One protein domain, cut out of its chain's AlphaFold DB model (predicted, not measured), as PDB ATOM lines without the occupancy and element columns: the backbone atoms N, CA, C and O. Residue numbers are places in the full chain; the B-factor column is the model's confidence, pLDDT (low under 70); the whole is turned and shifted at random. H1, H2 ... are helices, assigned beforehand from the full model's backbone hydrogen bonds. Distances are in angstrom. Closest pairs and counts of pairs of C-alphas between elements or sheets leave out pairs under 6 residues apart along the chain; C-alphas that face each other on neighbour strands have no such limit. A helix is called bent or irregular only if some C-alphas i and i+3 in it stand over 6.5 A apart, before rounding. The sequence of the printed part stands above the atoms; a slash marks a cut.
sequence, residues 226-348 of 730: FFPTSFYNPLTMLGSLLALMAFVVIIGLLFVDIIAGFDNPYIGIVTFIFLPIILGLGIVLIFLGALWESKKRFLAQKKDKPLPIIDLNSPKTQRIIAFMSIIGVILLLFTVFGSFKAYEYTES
ATOM      1  N   PHE A 226      61.349  78.037 109.986       51.00
ATOM      2  CA  PHE A 226      60.993  77.340 108.749       51.00
ATOM      3  C   PHE A 226      61.921  77.726 107.578       51.00
ATOM      4  O   PHE A 226      62.248  76.858 106.790       51.00
ATOM      5  N   PHE A 227      62.481  78.944 107.544       53.78
ATOM      6  CA  PHE A 227      63.574  79.326 106.626       53.78
ATOM      7  C   PHE A 227      64.945  79.461 107.311       53.78
ATOM      8  O   PHE A 227      65.000  79.635 108.538       53.78
ATOM      9  N   PRO A 228      66.055  79.448 106.537       63.97
ATOM     10  CA  PRO A 228      67.381  79.797 107.030       63.97
ATOM     11  C   PRO A 228      67.399  81.191 107.646       63.97
ATOM     12  O   PRO A 228      66.730  82.117 107.192       63.97
ATOM     13  N   THR A 229      68.213  81.375 108.679       64.94
ATOM     14  CA  THR A 229      68.233  82.627 109.439       64.94
ATOM     15  C   THR A 229      68.707  83.856 108.650       64.94
ATOM     16  O   THR A 229      68.553  84.967 109.154       64.94
ATOM     17  N   SER A 230      69.272  83.664 107.455       62.94
ATOM     18  CA  SER A 230      69.674  84.710 106.505       62.94
ATOM     19  C   SER A 230      68.488  85.455 105.888       62.94
ATOM     20  O   SER A 230      68.613  86.640 105.617       62.94
ATOM     21  N   PHE A 231      67.321  84.819 105.745       64.81
ATOM     22  CA  PHE A 231      66.116  85.451 105.183       64.81
ATOM     23  C   PHE A 231      65.394  86.382 106.172       64.81
ATOM     24  O   PHE A 231      64.491  87.122 105.798       64.81
ATOM     25  N   TYR A 232      65.807  86.388 107.441       67.75
ATOM     26  CA  TYR A 232      65.202  87.205 108.496       67.75
ATOM     27  C   TYR A 232      65.974  88.502 108.673       67.75
ATOM     28  O   TYR A 232      66.550  88.757 109.735       67.75
ATOM     29  N   ASN A 233      66.016  89.296 107.612       74.19
ATOM     30  CA  ASN A 233      66.640  90.604 107.623       74.19
ATOM     31  C   ASN A 233      65.679  91.660 107.048       74.19
ATOM     32  O   ASN A 233      64.807  91.336 106.237       74.19
ATOM     33  N   PRO A 234      65.858  92.925 107.453       69.38
ATOM     34  CA  PRO A 234      65.098  94.069 106.974       69.38
ATOM     35  C   PRO A 234      64.806  94.127 105.477       69.38
ATOM     36  O   PRO A 234      63.679  94.394 105.058       69.38
ATOM     37  N   LEU A 235      65.845  93.881 104.684       75.62
ATOM     38  CA  LEU A 235      65.840  94.077 103.247       75.62
ATOM     39  C   LEU A 235      65.036  92.972 102.558       75.62
ATOM     40  O   LEU A 235      64.190  93.258 101.715       75.62
ATOM     41  N   THR A 236      65.211  91.724 103.003       77.88
ATOM     42  CA  THR A 236      64.446  90.582 102.496       77.88
ATOM     43  C   THR A 236      62.958  90.699 102.803       77.88
ATOM     44  O   THR A 236      62.125  90.348 101.969       77.88
ATOM     45  N   MET A 237      62.598  91.234 103.969       73.88
ATOM     46  CA  MET A 237      61.193  91.423 104.321       73.88
ATOM     47  C   MET A 237      60.523  92.538 103.515       73.88
ATOM     48  O   MET A 237      59.392  92.369 103.064       73.88
ATOM     49  N   LEU A 238      61.227  93.653 103.297       76.38
ATOM     50  CA  LEU A 238      60.753  94.725 102.423       76.38
ATOM     51  C   LEU A 238      60.559  94.219 100.986       76.38
ATOM     52  O   LEU A 238      59.513  94.468 100.392       76.38
ATOM     53  N   GLY A 239      61.530  93.464 100.462       81.75
ATOM     54  CA  GLY A 239      61.436  92.842  99.141       81.75
ATOM     55  C   GLY A 239      60.252  91.882  99.019       81.75
ATOM     56  O   GLY A 239      59.514  91.940  98.041       81.75
ATOM     57  N   SER A 240      60.007  91.066 100.052       79.94
ATOM     58  CA  SER A 240      58.869  90.132 100.097       79.94
ATOM     59  C   SER A 240      57.520  90.850 100.077       79.94
ATOM     60  O   SER A 240      56.610  90.422  99.373       79.94
ATOM     61  N   LEU A 241      57.393  91.958 100.814       78.62
ATOM     62  CA  LEU A 241      56.179  92.776 100.822       78.62
ATOM     63  C   LEU A 241      55.913  93.409  99.452       78.62
ATOM     64  O   LEU A 241      54.794  93.328  98.951       78.62
ATOM     65  N   LEU A 242      56.942  94.007  98.844       79.44
ATOM     66  CA  LEU A 242      56.840  94.626  97.522       79.44
ATOM     67  C   LEU A 242      56.460  93.601  96.448       79.44
ATOM     68  O   LEU A 242      55.529  93.844  95.684       79.44
ATOM     69  N   ALA A 243      57.130  92.445  96.437       84.06
ATOM     70  CA  ALA A 243      56.848  91.370  95.495       84.06
ATOM     71  C   ALA A 243      55.414  90.840  95.648       84.06
ATOM     72  O   ALA A 243      54.700  90.709  94.659       84.06
ATOM     73  N   LEU A 244      54.958  90.596  96.882       82.31
ATOM     74  CA  LEU A 244      53.603  90.100  97.128       82.31
ATOM     75  C   LEU A 244      52.532  91.111  96.696       82.31
ATOM     76  O   LEU A 244      51.565  90.725  96.045       82.31
ATOM     77  N   MET A 245      52.702  92.394  97.032       79.69
ATOM     78  CA  MET A 245      51.746  93.434  96.634       79.69
ATOM     79  C   MET A 245      51.681  93.577  95.115       79.69
ATOM     80  O   MET A 245      50.584  93.570  94.561       79.69
ATOM     81  N   ALA A 246      52.831  93.655  94.439       83.06
ATOM     82  CA  ALA A 246      52.876  93.744  92.983       83.06
ATOM     83  C   ALA A 246      52.216  92.522  92.329       83.06
ATOM     84  O   ALA A 246      51.386  92.682  91.440       83.06
ATOM     85  N   PHE A 247      52.512  91.315  92.818       83.38
ATOM     86  CA  PHE A 247      51.931  90.080  92.300       83.38
ATOM     87  C   PHE A 247      50.402  90.057  92.417       83.38
ATOM     88  O   PHE A 247      49.719  89.778  91.437       83.38
ATOM     89  N   VAL A 248      49.848  90.407  93.583       80.62
ATOM     90  CA  VAL A 248      48.388  90.436  93.787       80.62
ATOM     91  C   VAL A 248      47.710  91.442  92.854       80.62
ATOM     92  O   VAL A 248      46.670  91.127  92.279       80.62
ATOM     93  N   VAL A 249      48.302  92.626  92.669       79.38
ATOM     94  CA  VAL A 249      47.750  93.646  91.764       79.38
ATOM     95  C   VAL A 249      47.808  93.181  90.307       79.38
ATOM     96  O   VAL A 249      46.817  93.328  89.600       79.38
ATOM     97  N   ILE A 250      48.916  92.565  89.873       81.44
ATOM     98  CA  ILE A 250      49.047  91.997  88.519       81.44
ATOM     99  C   ILE A 250      47.957  90.954  88.271       81.44
ATOM    100  O   ILE A 250      47.263  91.036  87.265       81.44
ATOM    101  N   ILE A 251      47.760  90.003  89.191       81.94
ATOM    102  CA  ILE A 251      46.721  88.970  89.051       81.94
ATOM    103  C   ILE A 251      45.326  89.594  88.962       81.94
ATOM    104  O   ILE A 251      44.523  89.172  88.136       81.94
ATOM    105  N   GLY A 252      45.044  90.609  89.785       77.69
ATOM    106  CA  GLY A 252      43.777  91.331  89.734       77.69
ATOM    107  C   GLY A 252      43.543  92.001  88.380       77.69
ATOM    108  O   GLY A 252      42.478  91.834  87.798       77.69
ATOM    109  N   LEU A 253      44.545  92.704  87.849       75.19
ATOM    110  CA  LEU A 253      44.458  93.376  86.550       75.19
ATOM    111  C   LEU A 253      44.334  92.390  85.385       75.19
ATOM    112  O   LEU A 253      43.514  92.611  84.504       75.19
ATOM    113  N   LEU A 254      45.076  91.279  85.413       77.25
ATOM    114  CA  LEU A 254      44.963  90.209  84.417       77.25
ATOM    115  C   LEU A 254      43.576  89.563  84.417       77.25
ATOM    116  O   LEU A 254      43.029  89.255  83.366       77.25
ATOM    117  N   PHE A 255      43.002  89.339  85.598       78.19
ATOM    118  CA  PHE A 255      41.655  88.786  85.704       78.19
ATOM    119  C   PHE A 255      40.617  89.720  85.085       78.19
ATOM    120  O   PHE A 255      39.690  89.269  84.417       78.19
ATOM    121  N   VAL A 256      40.792  91.022  85.291       67.44
ATOM    122  CA  VAL A 256      39.902  92.023  84.722       67.44
ATOM    123  C   VAL A 256      40.082  92.151  83.209       67.44
ATOM    124  O   VAL A 256      39.079  92.193  82.508       67.44
ATOM    125  N   ASP A 257      41.318  92.122  82.705       72.12
ATOM    126  CA  ASP A 257      41.622  92.083  81.266       72.12
ATOM    127  C   ASP A 257      40.879  90.940  80.559       72.12
ATOM    128  O   ASP A 257      40.210  91.141  79.553       72.12
ATOM    129  N   ILE A 258      40.898  89.738  81.144       74.06
ATOM    130  CA  ILE A 258      40.235  88.556  80.568       74.06
ATOM    131  C   ILE A 258      38.707  88.715  80.499       74.06
ATOM    132  O   ILE A 258      38.075  88.158  79.602       74.06
ATOM    133  N   ILE A 259      38.099  89.421  81.456       70.50
ATOM    134  CA  ILE A 259      36.634  89.539  81.564       70.50
ATOM    135  C   ILE A 259      36.098  90.732  80.781       70.50
ATOM    136  O   ILE A 259      35.058  90.619  80.138       70.50
ATOM    137  N   ALA A 260      36.766  91.876  80.896       64.75
ATOM    138  CA  ALA A 260      36.289  93.154  80.385       64.75
ATOM    139  C   ALA A 260      37.039  93.617  79.129       64.75
ATOM    140  O   ALA A 260      36.497  94.425  78.384       64.75
ATOM    141  N   GLY A 261      38.252  93.108  78.883       59.91
ATOM    142  CA  GLY A 261      39.187  93.683  77.918       59.91
ATOM    143  C   GLY A 261      39.731  95.039  78.379       59.91
ATOM    144  O   GLY A 261      39.123  95.745  79.189       59.91
ATOM    145  N   PHE A 262      40.904  95.423  77.879       59.22
ATOM    146  CA  PHE A 262      41.399  96.790  78.033       59.22
ATOM    147  C   PHE A 262      40.976  97.661  76.847       59.22
ATOM    148  O   PHE A 262      41.506  97.503  75.753       59.22
ATOM    149  N   ASP A 263      40.120  98.655  77.090       53.12
ATOM    150  CA  ASP A 263      39.852  99.733  76.116       53.12
ATOM    151  C   ASP A 263      40.920 100.841  76.156       53.12
ATOM    152  O   ASP A 263      40.941 101.745  75.326       53.12
ATOM    153  N   ASN A 264      41.796 100.818  77.165       62.12
ATOM    154  CA  ASN A 264      42.752 101.883  77.427       62.12
ATOM    155  C   ASN A 264      44.199 101.372  77.287       62.12
ATOM    156  O   ASN A 264      44.641 100.594  78.145       62.12
ATOM    157  N   PRO A 265      44.974 101.874  76.301       62.88
ATOM    158  CA  PRO A 265      46.364 101.470  76.078       62.88
ATOM    159  C   PRO A 265      47.236 101.572  77.345       62.88
ATOM    160  O   PRO A 265      48.068 100.717  77.648       62.88
ATOM    161  N   TYR A 266      47.003 102.570  78.198       65.06
ATOM    162  CA  TYR A 266      47.829 102.797  79.386       65.06
ATOM    163  C   TYR A 266      47.726 101.698  80.443       65.06
ATOM    164  O   TYR A 266      48.683 101.482  81.193       65.06
ATOM    165  N   ILE A 267      46.596 100.989  80.515       67.25
ATOM    166  CA  ILE A 267      46.450  99.885  81.467       67.25
ATOM    167  C   ILE A 267      47.401  98.744  81.084       67.25
ATOM    168  O   ILE A 267      48.008  98.140  81.973       67.25
ATOM    169  N   GLY A 268      47.637  98.529  79.786       67.88
ATOM    170  CA  GLY A 268      48.652  97.600  79.291       67.88
ATOM    171  C   GLY A 268      50.061  97.964  79.772       67.88
ATOM    172  O   GLY A 268      50.772  97.110  80.301       67.88
ATOM    173  N   ILE A 269      50.445  99.245  79.707       69.12
ATOM    174  CA  ILE A 269      51.756  99.722  80.200       69.12
ATOM    175  C   ILE A 269      51.915  99.448  81.701       69.12
ATOM    176  O   ILE A 269      52.937  98.913  82.144       69.12
ATOM    177  N   VAL A 270      50.912  99.794  82.511       70.75
ATOM    178  CA  VAL A 270      50.982  99.601  83.968       70.75
ATOM    179  C   VAL A 270      51.042  98.113  84.321       70.75
ATOM    180  O   VAL A 270      51.876  97.705  85.135       70.75
ATOM    181  N   THR A 271      50.189  97.306  83.690       72.88
ATOM    182  CA  THR A 271      50.021  95.879  83.992       72.88
ATOM    183  C   THR A 271      51.209  95.049  83.524       72.88
ATOM    184  O   THR A 271      51.706  94.219  84.284       72.88
ATOM    185  N   PHE A 272      51.688  95.279  82.300       76.50
ATOM    186  CA  PHE A 272      52.693  94.427  81.666       76.50
ATOM    187  C   PHE A 272      54.127  94.955  81.795       76.50
ATOM    188  O   PHE A 272      55.063  94.175  81.654       76.50
ATOM    189  N   ILE A 273      54.337  96.237  82.116       75.00
ATOM    190  CA  ILE A 273      55.688  96.816  82.242       75.00
ATOM    191  C   ILE A 273      55.968  97.251  83.681       75.00
ATOM    192  O   ILE A 273      56.876  96.729  84.328       75.00
ATOM    193  N   PHE A 274      55.186  98.192  84.215       77.00
ATOM    194  CA  PHE A 274      55.523  98.848  85.482       77.00
ATOM    195  C   PHE A 274      55.432  97.913  86.699       77.00
ATOM    196  O   PHE A 274      56.373  97.820  87.491       77.00
ATOM    197  N   LEU A 275      54.320  97.189  86.856       80.25
ATOM    198  CA  LEU A 275      54.135  96.282  87.993       80.25
ATOM    199  C   LEU A 275      55.121  95.095  87.986       80.25
ATOM    200  O   LEU A 275      55.668  94.794  89.054       80.25
ATOM    201  N   PRO A 276      55.431  94.453  86.840       82.69
ATOM    202  CA  PRO A 276      56.482  93.439  86.768       82.69
ATOM    203  C   PRO A 276      57.872  93.951  87.166       82.69
ATOM    204  O   PRO A 276      58.613  93.222  87.827       82.69
ATOM    205  N   ILE A 277      58.223  95.208  86.858       82.38
ATOM    206  CA  ILE A 277      59.481  95.818  87.328       82.38
ATOM    207  C   ILE A 277      59.504  95.898  88.861       82.38
ATOM    208  O   ILE A 277      60.506  95.537  89.482       82.38
ATOM    209  N   ILE A 278      58.402  96.314  89.496       83.50
ATOM    210  CA  ILE A 278      58.295  96.364  90.967       83.50
ATOM    211  C   ILE A 278      58.392  94.958  91.573       83.50
ATOM    212  O   ILE A 278      59.095  94.768  92.571       83.50
ATOM    213  N   LEU A 279      57.732  93.966  90.966       85.12
ATOM    214  CA  LEU A 279      57.827  92.562  91.370       85.12
ATOM    215  C   LEU A 279      59.282  92.071  91.310       85.12
ATOM    216  O   LEU A 279      59.790  91.523  92.291       85.12
ATOM    217  N   GLY A 280      59.972  92.328  90.194       84.50
ATOM    218  CA  GLY A 280      61.378  91.985  89.991       84.50
ATOM    219  C   GLY A 280      62.305  92.659  91.005       84.50
ATOM    220  O   GLY A 280      63.125  91.983  91.627       84.50
ATOM    221  N   LEU A 281      62.134  93.961  91.253       86.81
ATOM    222  CA  LEU A 281      62.864  94.692  92.297       86.81
ATOM    223  C   LEU A 281      62.637  94.076  93.682       86.81
ATOM    224  O   LEU A 281      63.592  93.895  94.439       86.81
ATOM    225  N   GLY A 282      61.398  93.696  94.006       86.19
ATOM    226  CA  GLY A 282      61.067  92.991  95.245       86.19
ATOM    227  C   GLY A 282      61.837  91.676  95.387       86.19
ATOM    228  O   GLY A 282      62.458  91.430  96.424       86.19
ATOM    229  N   ILE A 283      61.881  90.869  94.324       85.50
ATOM    230  CA  ILE A 283      62.634  89.607  94.278       85.50
ATOM    231  C   ILE A 283      64.143  89.856  94.433       85.50
ATOM    232  O   ILE A 283      64.797  89.198  95.243       85.50
ATOM    233  N   VAL A 284      64.711  90.843  93.736       86.56
ATOM    234  CA  VAL A 284      66.136  91.203  93.858       86.56
ATOM    235  C   VAL A 284      66.481  91.617  95.292       86.56
ATOM    236  O   VAL A 284      67.491  91.170  95.838       86.56
ATOM    237  N   LEU A 285      65.623  92.401  95.952       86.62
ATOM    238  CA  LEU A 285      65.801  92.791  97.355       86.62
ATOM    239  C   LEU A 285      65.767  91.589  98.315       86.62
ATOM    240  O   LEU A 285      66.517  91.575  99.295       86.62
ATOM    241  N   ILE A 286      64.960  90.558  98.029       83.62
ATOM    242  CA  ILE A 286      64.957  89.288  98.780       83.62
ATOM    243  C   ILE A 286      66.343  88.641  98.735       83.62
ATOM    244  O   ILE A 286      66.899  88.333  99.797       83.62
ATOM    245  N   PHE A 287      66.912  88.487  97.536       81.12
ATOM    246  CA  PHE A 287      68.229  87.879  97.331       81.12
ATOM    247  C   PHE A 287      69.360  88.717  97.935       81.12
ATOM    248  O   PHE A 287      70.176  88.185  98.690       81.12
ATOM    249  N   LEU A 288      69.388  90.026  97.671       84.56
ATOM    250  CA  LEU A 288      70.397  90.934  98.222       84.56
ATOM    251  C   LEU A 288      70.360  90.963  99.750       84.56
ATOM    252  O   LEU A 288      71.412  90.925 100.386       84.56
ATOM    253  N   GLY A 289      69.168  90.967 100.351       83.50
ATOM    254  CA  GLY A 289      69.017  90.894 101.802       83.50
ATOM    255  C   GLY A 289      69.592  89.603 102.374       83.50
ATOM    256  O   GLY A 289      70.362  89.639 103.335       83.50
ATOM    257  N   ALA A 290      69.285  88.465 101.749       78.25
ATOM    258  CA  ALA A 290      69.785  87.167 102.184       78.25
ATOM    259  C   ALA A 290      71.316  87.065 102.060       78.25
ATOM    260  O   ALA A 290      71.972  86.577 102.985       78.25
ATOM    261  N   LEU A 291      71.895  87.564 100.961       78.31
ATOM    262  CA  LEU A 291      73.345  87.612 100.737       78.31
ATOM    263  C   LEU A 291      74.043  88.546 101.727       78.31
ATOM    264  O   LEU A 291      75.069  88.185 102.304       78.31
ATOM    265  N   TRP A 292      73.480  89.731 101.956       78.81
ATOM    266  CA  TRP A 292      74.053  90.716 102.863       78.81
ATOM    267  C   TRP A 292      74.056  90.221 104.309       78.81
ATOM    268  O   TRP A 292      75.080  90.303 104.990       78.81
ATOM    269  N   GLU A 293      72.951  89.629 104.760       76.38
ATOM    270  CA  GLU A 293      72.846  89.041 106.094       76.38
ATOM    271  C   GLU A 293      73.763  87.816 106.244       76.38
ATOM    272  O   GLU A 293      74.383  87.633 107.294       76.38
ATOM    273  N   SER A 294      73.914  87.008 105.191       69.69
ATOM    274  CA  SER A 294      74.870  85.895 105.151       69.69
ATOM    275  C   SER A 294      76.317  86.388 105.292       69.69
ATOM    276  O   SER A 294      77.042  85.928 106.175       69.69
ATOM    277  N   LYS A 295      76.718  87.405 104.514       73.12
ATOM    278  CA  LYS A 295      78.056  88.020 104.574       73.12
ATOM    279  C   LYS A 295      78.329  88.664 105.930       73.12
ATOM    280  O   LYS A 295      79.397  88.473 106.504       73.12
ATOM    281  N   LYS A 296      77.361  89.399 106.481       73.81
ATOM    282  CA  LYS A 296      77.475  90.027 107.803       73.81
ATOM    283  C   LYS A 296      77.693  88.990 108.903       73.81
ATOM    284  O   LYS A 296      78.494  89.211 109.805       73.81
ATOM    285  N   ARG A 297      77.006  87.851 108.827       66.69
ATOM    286  CA  ARG A 297      77.155  86.756 109.796       66.69
ATOM    287  C   ARG A 297      78.456  85.990 109.631       66.69
ATOM    288  O   ARG A 297      79.060  85.655 110.642       66.69
ATOM    289  N   PHE A 298      78.898  85.785 108.393       62.81
ATOM    290  CA  PHE A 298      80.218  85.239 108.091       62.81
ATOM    291  C   PHE A 298      81.329  86.109 108.700       62.81
ATOM    292  O   PHE A 298      82.203  85.602 109.389       62.81
ATOM    293  N   LEU A 299      81.238  87.433 108.549       66.62
ATOM    294  CA  LEU A 299      82.194  88.376 109.138       66.62
ATOM    295  C   LEU A 299      82.104  88.460 110.676       66.62
ATOM    296  O   LEU A 299      83.102  88.740 111.332       66.62
ATOM    297  N   ALA A 300      80.924  88.218 111.260       68.62
ATOM    298  CA  ALA A 300      80.707  88.252 112.709       68.62
ATOM    299  C   ALA A 300      81.106  86.951 113.434       68.62
ATOM    300  O   ALA A 300      81.339  86.980 114.642       68.62
ATOM    301  N   GLN A 301      81.192  85.815 112.734       58.47
ATOM    302  CA  GLN A 301      81.656  84.539 113.287       58.47
ATOM    303  C   GLN A 301      83.070  84.223 112.785       58.47
ATOM    304  O   GLN A 301      83.254  83.536 111.787       58.47
ATOM    305  N   LYS A 302      84.094  84.662 113.534       50.88
ATOM    306  CA  LYS A 302      85.434  84.049 113.492       50.88
ATOM    307  C   LYS A 302      85.341  82.602 114.007       50.88
ATOM    308  O   LYS A 302      85.597  82.362 115.184       50.88
ATOM    309  N   LYS A 303      84.920  81.656 113.168       44.09
ATOM    310  CA  LYS A 303      85.307  80.233 113.217       44.09
ATOM    311  C   LYS A 303      84.714  79.497 112.019       44.09
ATOM    312  O   LYS A 303      83.507  79.518 111.797       44.09
ATOM    313  N   ASP A 304      85.615  78.866 111.287       47.41
ATOM    314  CA  ASP A 304      85.450  78.037 110.099       47.41
ATOM    315  C   ASP A 304      84.105  77.307 109.981       47.41
ATOM    316  O   ASP A 304      83.879  76.284 110.626       47.41
ATOM    317  N   LYS A 305      83.250  77.790 109.073       46.69
ATOM    318  CA  LYS A 305      82.478  76.936 108.159       46.69
ATOM    319  C   LYS A 305      82.362  77.649 106.807       46.69
ATOM    320  O   LYS A 305      81.682  78.677 106.734       46.69
ATOM    321  N   PRO A 306      83.020  77.154 105.747       52.62
ATOM    322  CA  PRO A 306      82.881  77.732 104.426       52.62
ATOM    323  C   PRO A 306      81.550  77.252 103.836       52.62
ATOM    324  O   PRO A 306      81.303  76.054 103.749       52.62
ATOM    325  N   LEU A 307      80.712  78.206 103.433       48.75
ATOM    326  CA  LEU A 307      79.475  78.019 102.664       48.75
ATOM    327  C   LEU A 307      78.319  77.261 103.374       48.75
ATOM    328  O   LEU A 307      78.520  76.429 104.259       48.75
ATOM    329  N   PRO A 308      77.052  77.576 103.032       56.47
ATOM    330  CA  PRO A 308      75.891  76.849 103.542       56.47
ATOM    331  C   PRO A 308      75.911  75.386 103.073       56.47
ATOM    332  O   PRO A 308      75.931  75.113 101.877       56.47
ATOM    333  N   ILE A 309      75.854  74.440 104.016       63.06
ATOM    334  CA  ILE A 309      75.732  73.008 103.711       63.06
ATOM    335  C   ILE A 309      74.262  72.715 103.383       63.06
ATOM    336  O   ILE A 309      73.399  72.794 104.261       63.06
ATOM    337  N   ILE A 310      73.971  72.395 102.121       64.25
ATOM    338  CA  ILE A 310      72.648  71.932 101.687       64.25
ATOM    339  C   ILE A 310      72.574  70.423 101.942       64.25
ATOM    340  O   ILE A 310      73.008  69.622 101.121       64.25
ATOM    341  N   ASP A 311      72.038  70.031 103.099       73.81
ATOM    342  CA  ASP A 311      71.799  68.620 103.422       73.81
ATOM    343  C   ASP A 311      70.431  68.167 102.889       73.81
ATOM    344  O   ASP A 311      69.394  68.430 103.511       73.81
ATOM    345  N   LEU A 312      70.433  67.499 101.731       73.56
ATOM    346  CA  LEU A 312      69.240  66.963 101.065       73.56
ATOM    347  C   LEU A 312      68.624  65.752 101.780       73.56
ATOM    348  O   LEU A 312      67.496  65.390 101.458       73.56
ATOM    349  N   ASN A 313      69.298  65.155 102.767       74.44
ATOM    350  CA  ASN A 313      68.750  64.047 103.557       74.44
ATOM    351  C   ASN A 313      67.884  64.536 104.728       74.44
ATOM    352  O   ASN A 313      67.148  63.762 105.336       74.44
ATOM    353  N   SER A 314      67.928  65.834 105.043       77.31
ATOM    354  CA  SER A 314      67.092  66.443 106.077       77.31
ATOM    355  C   SER A 314      65.668  66.716 105.546       77.31
ATOM    356  O   SER A 314      65.502  67.507 104.610       77.31
ATOM    357  N   PRO A 315      64.601  66.192 106.192       73.50
ATOM    358  CA  PRO A 315      63.212  66.449 105.787       73.50
ATOM    359  C   PRO A 315      62.830  67.934 105.819       73.50
ATOM    360  O   PRO A 315      61.917  68.374 105.125       73.50
ATOM    361  N   LYS A 316      63.519  68.735 106.644       64.75
ATOM    362  CA  LYS A 316      63.317  70.188 106.693       64.75
ATOM    363  C   LYS A 316      63.885  70.859 105.449       64.75
ATOM    364  O   LYS A 316      63.212  71.701 104.867       64.75
ATOM    365  N   THR A 317      65.091  70.469 105.041       66.56
ATOM    366  CA  THR A 317      65.743  70.998 103.839       66.56
ATOM    367  C   THR A 317      64.937  70.626 102.598       66.56
ATOM    368  O   THR A 317      64.663  71.495 101.780       66.56
ATOM    369  N   GLN A 318      64.461  69.378 102.513       70.94
ATOM    370  CA  GLN A 318      63.604  68.906 101.421       70.94
ATOM    371  C   GLN A 318      62.306  69.716 101.300       70.94
ATOM    372  O   GLN A 318      61.973  70.165 100.209       70.94
ATOM    373  N   ARG A 319      61.595  69.975 102.410       71.94
ATOM    374  CA  ARG A 319      60.362  70.791 102.399       71.94
ATOM    375  C   ARG A 319      60.611  72.240 101.988       71.94
ATOM    376  O   ARG A 319      59.799  72.807 101.267       71.94
ATOM    377  N   ILE A 320      61.716  72.835 102.440       67.50
ATOM    378  CA  ILE A 320      62.091  74.210 102.081       67.50
ATOM    379  C   ILE A 320      62.433  74.296 100.599       67.50
ATOM    380  O   ILE A 320      61.944  75.196  99.925       67.50
ATOM    381  N   ILE A 321      63.250  73.369 100.095       73.31
ATOM    382  CA  ILE A 321      63.605  73.314  98.676       73.31
ATOM    383  C   ILE A 321      62.345  73.094  97.847       73.31
ATOM    384  O   ILE A 321      62.102  73.881  96.948       73.31
ATOM    385  N   ALA A 322      61.488  72.131  98.199       73.12
ATOM    386  CA  ALA A 322      60.228  71.902  97.497       73.12
ATOM    387  C   ALA A 322      59.343  73.160  97.465       73.12
ATOM    388  O   ALA A 322      58.865  73.546  96.405       73.12
ATOM    389  N   PHE A 323      59.175  73.849  98.598       74.50
ATOM    390  CA  PHE A 323      58.399  75.090  98.674       74.50
ATOM    391  C   PHE A 323      59.000  76.219  97.822       74.50
ATOM    392  O   PHE A 323      58.289  76.852  97.044       74.50
ATOM    393  N   MET A 324      60.313  76.448  97.933       72.19
ATOM    394  CA  MET A 324      61.029  77.462  97.152       72.19
ATOM    395  C   MET A 324      61.023  77.139  95.657       72.19
ATOM    396  O   MET A 324      60.886  78.050  94.850       72.19
ATOM    397  N   SER A 325      61.135  75.865  95.286       74.62
ATOM    398  CA  SER A 325      61.045  75.402  93.902       74.62
ATOM    399  C   SER A 325      59.641  75.597  93.346       74.62
ATOM    400  O   SER A 325      59.513  76.141  92.258       74.62
ATOM    401  N   ILE A 326      58.587  75.240  94.088       78.69
ATOM    402  CA  ILE A 326      57.195  75.445  93.654       78.69
ATOM    403  C   ILE A 326      56.909  76.937  93.455       78.69
ATOM    404  O   ILE A 326      56.431  77.333  92.396       78.69
ATOM    405  N   ILE A 327      57.246  77.779  94.436       77.38
ATOM    406  CA  ILE A 327      57.054  79.232  94.319       77.38
ATOM    407  C   ILE A 327      57.923  79.818  93.210       77.38
ATOM    408  O   ILE A 327      57.451  80.664  92.459       77.38
ATOM    409  N   GLY A 328      59.168  79.365  93.084       75.62
ATOM    410  CA  GLY A 328      60.075  79.792  92.025       75.62
ATOM    411  C   GLY A 328      59.528  79.466  90.639       75.62
ATOM    412  O   GLY A 328      59.535  80.335  89.776       75.62
ATOM    413  N   VAL A 329      58.987  78.261  90.445       77.88
ATOM    414  CA  VAL A 329      58.333  77.852  89.194       77.88
ATOM    415  C   VAL A 329      57.099  78.708  88.923       77.88
ATOM    416  O   VAL A 329      56.963  79.215  87.817       77.88
ATOM    417  N   ILE A 330      56.235  78.933  89.918       76.75
ATOM    418  CA  ILE A 330      55.048  79.790  89.763       76.75
ATOM    419  C   ILE A 330      55.461  81.210  89.358       76.75
ATOM    420  O   ILE A 330      54.977  81.728  88.356       76.75
ATOM    421  N   LEU A 331      56.385  81.832  90.092       75.19
ATOM    422  CA  LEU A 331      56.868  83.178  89.783       75.19
ATOM    423  C   LEU A 331      57.529  83.241  88.405       75.19
ATOM    424  O   LEU A 331      57.316  84.212  87.686       75.19
ATOM    425  N   LEU A 332      58.295  82.218  88.021       74.88
ATOM    426  CA  LEU A 332      58.919  82.137  86.703       74.88
ATOM    427  C   LEU A 332      57.869  82.031  85.596       74.88
ATOM    428  O   LEU A 332      57.965  82.770  84.625       74.88
ATOM    429  N   LEU A 333      56.839  81.197  85.760       73.75
ATOM    430  CA  LEU A 333      55.731  81.093  84.806       73.75
ATOM    431  C   LEU A 333      55.010  82.434  84.636       73.75
ATOM    432  O   LEU A 333      54.813  82.878  83.508       73.75
ATOM    433  N   PHE A 334      54.681  83.117  85.736       73.75
ATOM    434  CA  PHE A 334      54.050  84.439  85.680       73.75
ATOM    435  C   PHE A 334      54.969  85.514  85.101       73.75
ATOM    436  O   PHE A 334      54.495  86.398  84.397       73.75
ATOM    437  N   THR A 335      56.274  85.438  85.364       73.75
ATOM    438  CA  THR A 335      57.252  86.367  84.787       73.75
ATOM    439  C   THR A 335      57.366  86.148  83.285       73.75
ATOM    440  O   THR A 335      57.278  87.111  82.539       73.75
ATOM    441  N   VAL A 336      57.486  84.898  82.826       74.88
ATOM    442  CA  VAL A 336      57.532  84.555  81.395       74.88
ATOM    443  C   VAL A 336      56.245  84.990  80.699       74.88
ATOM    444  O   VAL A 336      56.310  85.651  79.667       74.88
ATOM    445  N   PHE A 337      55.085  84.688  81.284       76.62
ATOM    446  CA  PHE A 337      53.791  85.123  80.760       76.62
ATOM    447  C   PHE A 337      53.682  86.653  80.697       76.62
ATOM    448  O   PHE A 337      53.318  87.204  79.663       76.62
ATOM    449  N   GLY A 338      54.050  87.347  81.776       70.88
ATOM    450  CA  GLY A 338      54.036  88.807  81.840       70.88
ATOM    451  C   GLY A 338      54.996  89.446  80.837       70.88
ATOM    452  O   GLY A 338      54.617  90.391  80.157       70.88
ATOM    453  N   SER A 339      56.208  88.905  80.682       73.25
ATOM    454  CA  SER A 339      57.176  89.354  79.675       73.25
ATOM    455  C   SER A 339      56.677  89.123  78.253       73.25
ATOM    456  O   SER A 339      56.864  89.991  77.408       73.25
ATOM    457  N   PHE A 340      56.015  87.995  77.988       78.44
ATOM    458  CA  PHE A 340      55.400  87.726  76.691       78.44
ATOM    459  C   PHE A 340      54.257  88.705  76.397       78.44
ATOM    460  O   PHE A 340      54.198  89.267  75.310       78.44
ATOM    461  N   LYS A 341      53.405  89.004  77.384       78.75
ATOM    462  CA  LYS A 341      52.355  90.018  77.227       78.75
ATOM    463  C   LYS A 341      52.900  91.432  77.060       78.75
ATOM    464  O   LYS A 341      52.391  92.184  76.239       78.75
ATOM    465  N   ALA A 342      53.967  91.784  77.772       77.06
ATOM    466  CA  ALA A 342      54.669  93.049  77.575       77.06
ATOM    467  C   ALA A 342      55.268  93.145  76.168       77.06
ATOM    468  O   ALA A 342      55.220  94.198  75.536       77.06
ATOM    469  N   TYR A 343      55.821  92.038  75.673       79.94
ATOM    470  CA  TYR A 343      56.328  91.930  74.316       79.94
ATOM    471  C   TYR A 343      55.213  92.160  73.289       79.94
ATOM    472  O   TYR A 343      55.322  93.113  72.524       79.94
ATOM    473  N   GLU A 344      54.120  91.388  73.345       80.81
ATOM    474  CA  GLU A 344      52.964  91.546  72.447       80.81
ATOM    475  C   GLU A 344      52.413  92.975  72.480       80.81
ATOM    476  O   GLU A 344      52.211  93.592  71.439       80.81
ATOM    477  N   TYR A 345      52.230  93.534  73.679       82.50
ATOM    478  CA  TYR A 345      51.701  94.881  73.838       82.50
ATOM    479  C   TYR A 345      52.641  95.942  73.251       82.50
ATOM    480  O   TYR A 345      52.200  96.807  72.505       82.50
ATOM    481  N   THR A 346      53.950  95.875  73.516       81.00
ATOM    482  CA  THR A 346      54.915  96.862  72.984       81.00
ATOM    483  C   THR A 346      55.229  96.703  71.493       81.00
ATOM    484  O   THR A 346      56.048  97.457  70.965       81.00
ATOM    485  N   GLU A 347      54.625  95.720  70.829       82.50
ATOM    486  CA  GLU A 347      54.666  95.512  69.378       82.50
ATOM    487  C   GLU A 347      53.292  95.683  68.712       82.50
ATOM    488  O   GLU A 347      53.141  95.426  67.518       82.50
ATOM    489  N   SER A 348      52.295  96.119  69.479       85.62
ATOM    490  CA  SER A 348      50.943  96.367  68.994       85.62
ATOM    491  C   SER A 348      50.832  97.716  68.276       85.62
ATOM    492  O   SER A 348      51.604  98.648  68.537       85.62
TER     493      SER A 348
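AT A GLANCE: This is residues 226 to 348 of the 730 residues of an uncharacterized protein of Ignavibacteriae bacterium HGW-Ignavibacteriae-1 (UniProt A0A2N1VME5). H1 and the longer arm of bent H2 lie side by side, running opposite ways; H3 meets H2a near one end and splays from H2b as a narrow V, with residues 301 to 314 linking the open ends. The printed part has 123 residues with helices H1, H2, H3 in order and no named strand: all helix, loose, radius of gyration of the C-alphas 18.4 A, spans 61 by 28 by 22 A.

IN THESE COORDINATES: H1, residues 234 to 260, begins at C-alpha (65.098, 94.069, 106.974) and measures 39.2 A. H2, residues 265 to 300, assigned as one helix by its hydrogen bonds, is bent: C-alphas 272 and 275 are 6.7 A apart. Its arms are H2a, residues 265 to 272, and H2b, residues 275 to 300, 37.2 A. H3, residues 315 to 346, 45.5 A, ends at C-alpha (54.915, 96.862, 72.984).

HOW THE PARTS SIT: H1 and H2b touch at a shallow tilt of 17 degrees; closest C-alphas Gly 239 and Gly 282, 3.9 A. H3 touches H2a with residues 338 to 345 alone; closest C-alphas Ala 342 and Phe 272, 4.7 A. In H1, H2a, H2b and H3 every O i to N i+4 pair is within hydrogen-bond range.

THE WHOLE: The printed part has no cut. The H2 to H3 link is long. Confidence is under 70 at 37 residues, among them 297 to 310.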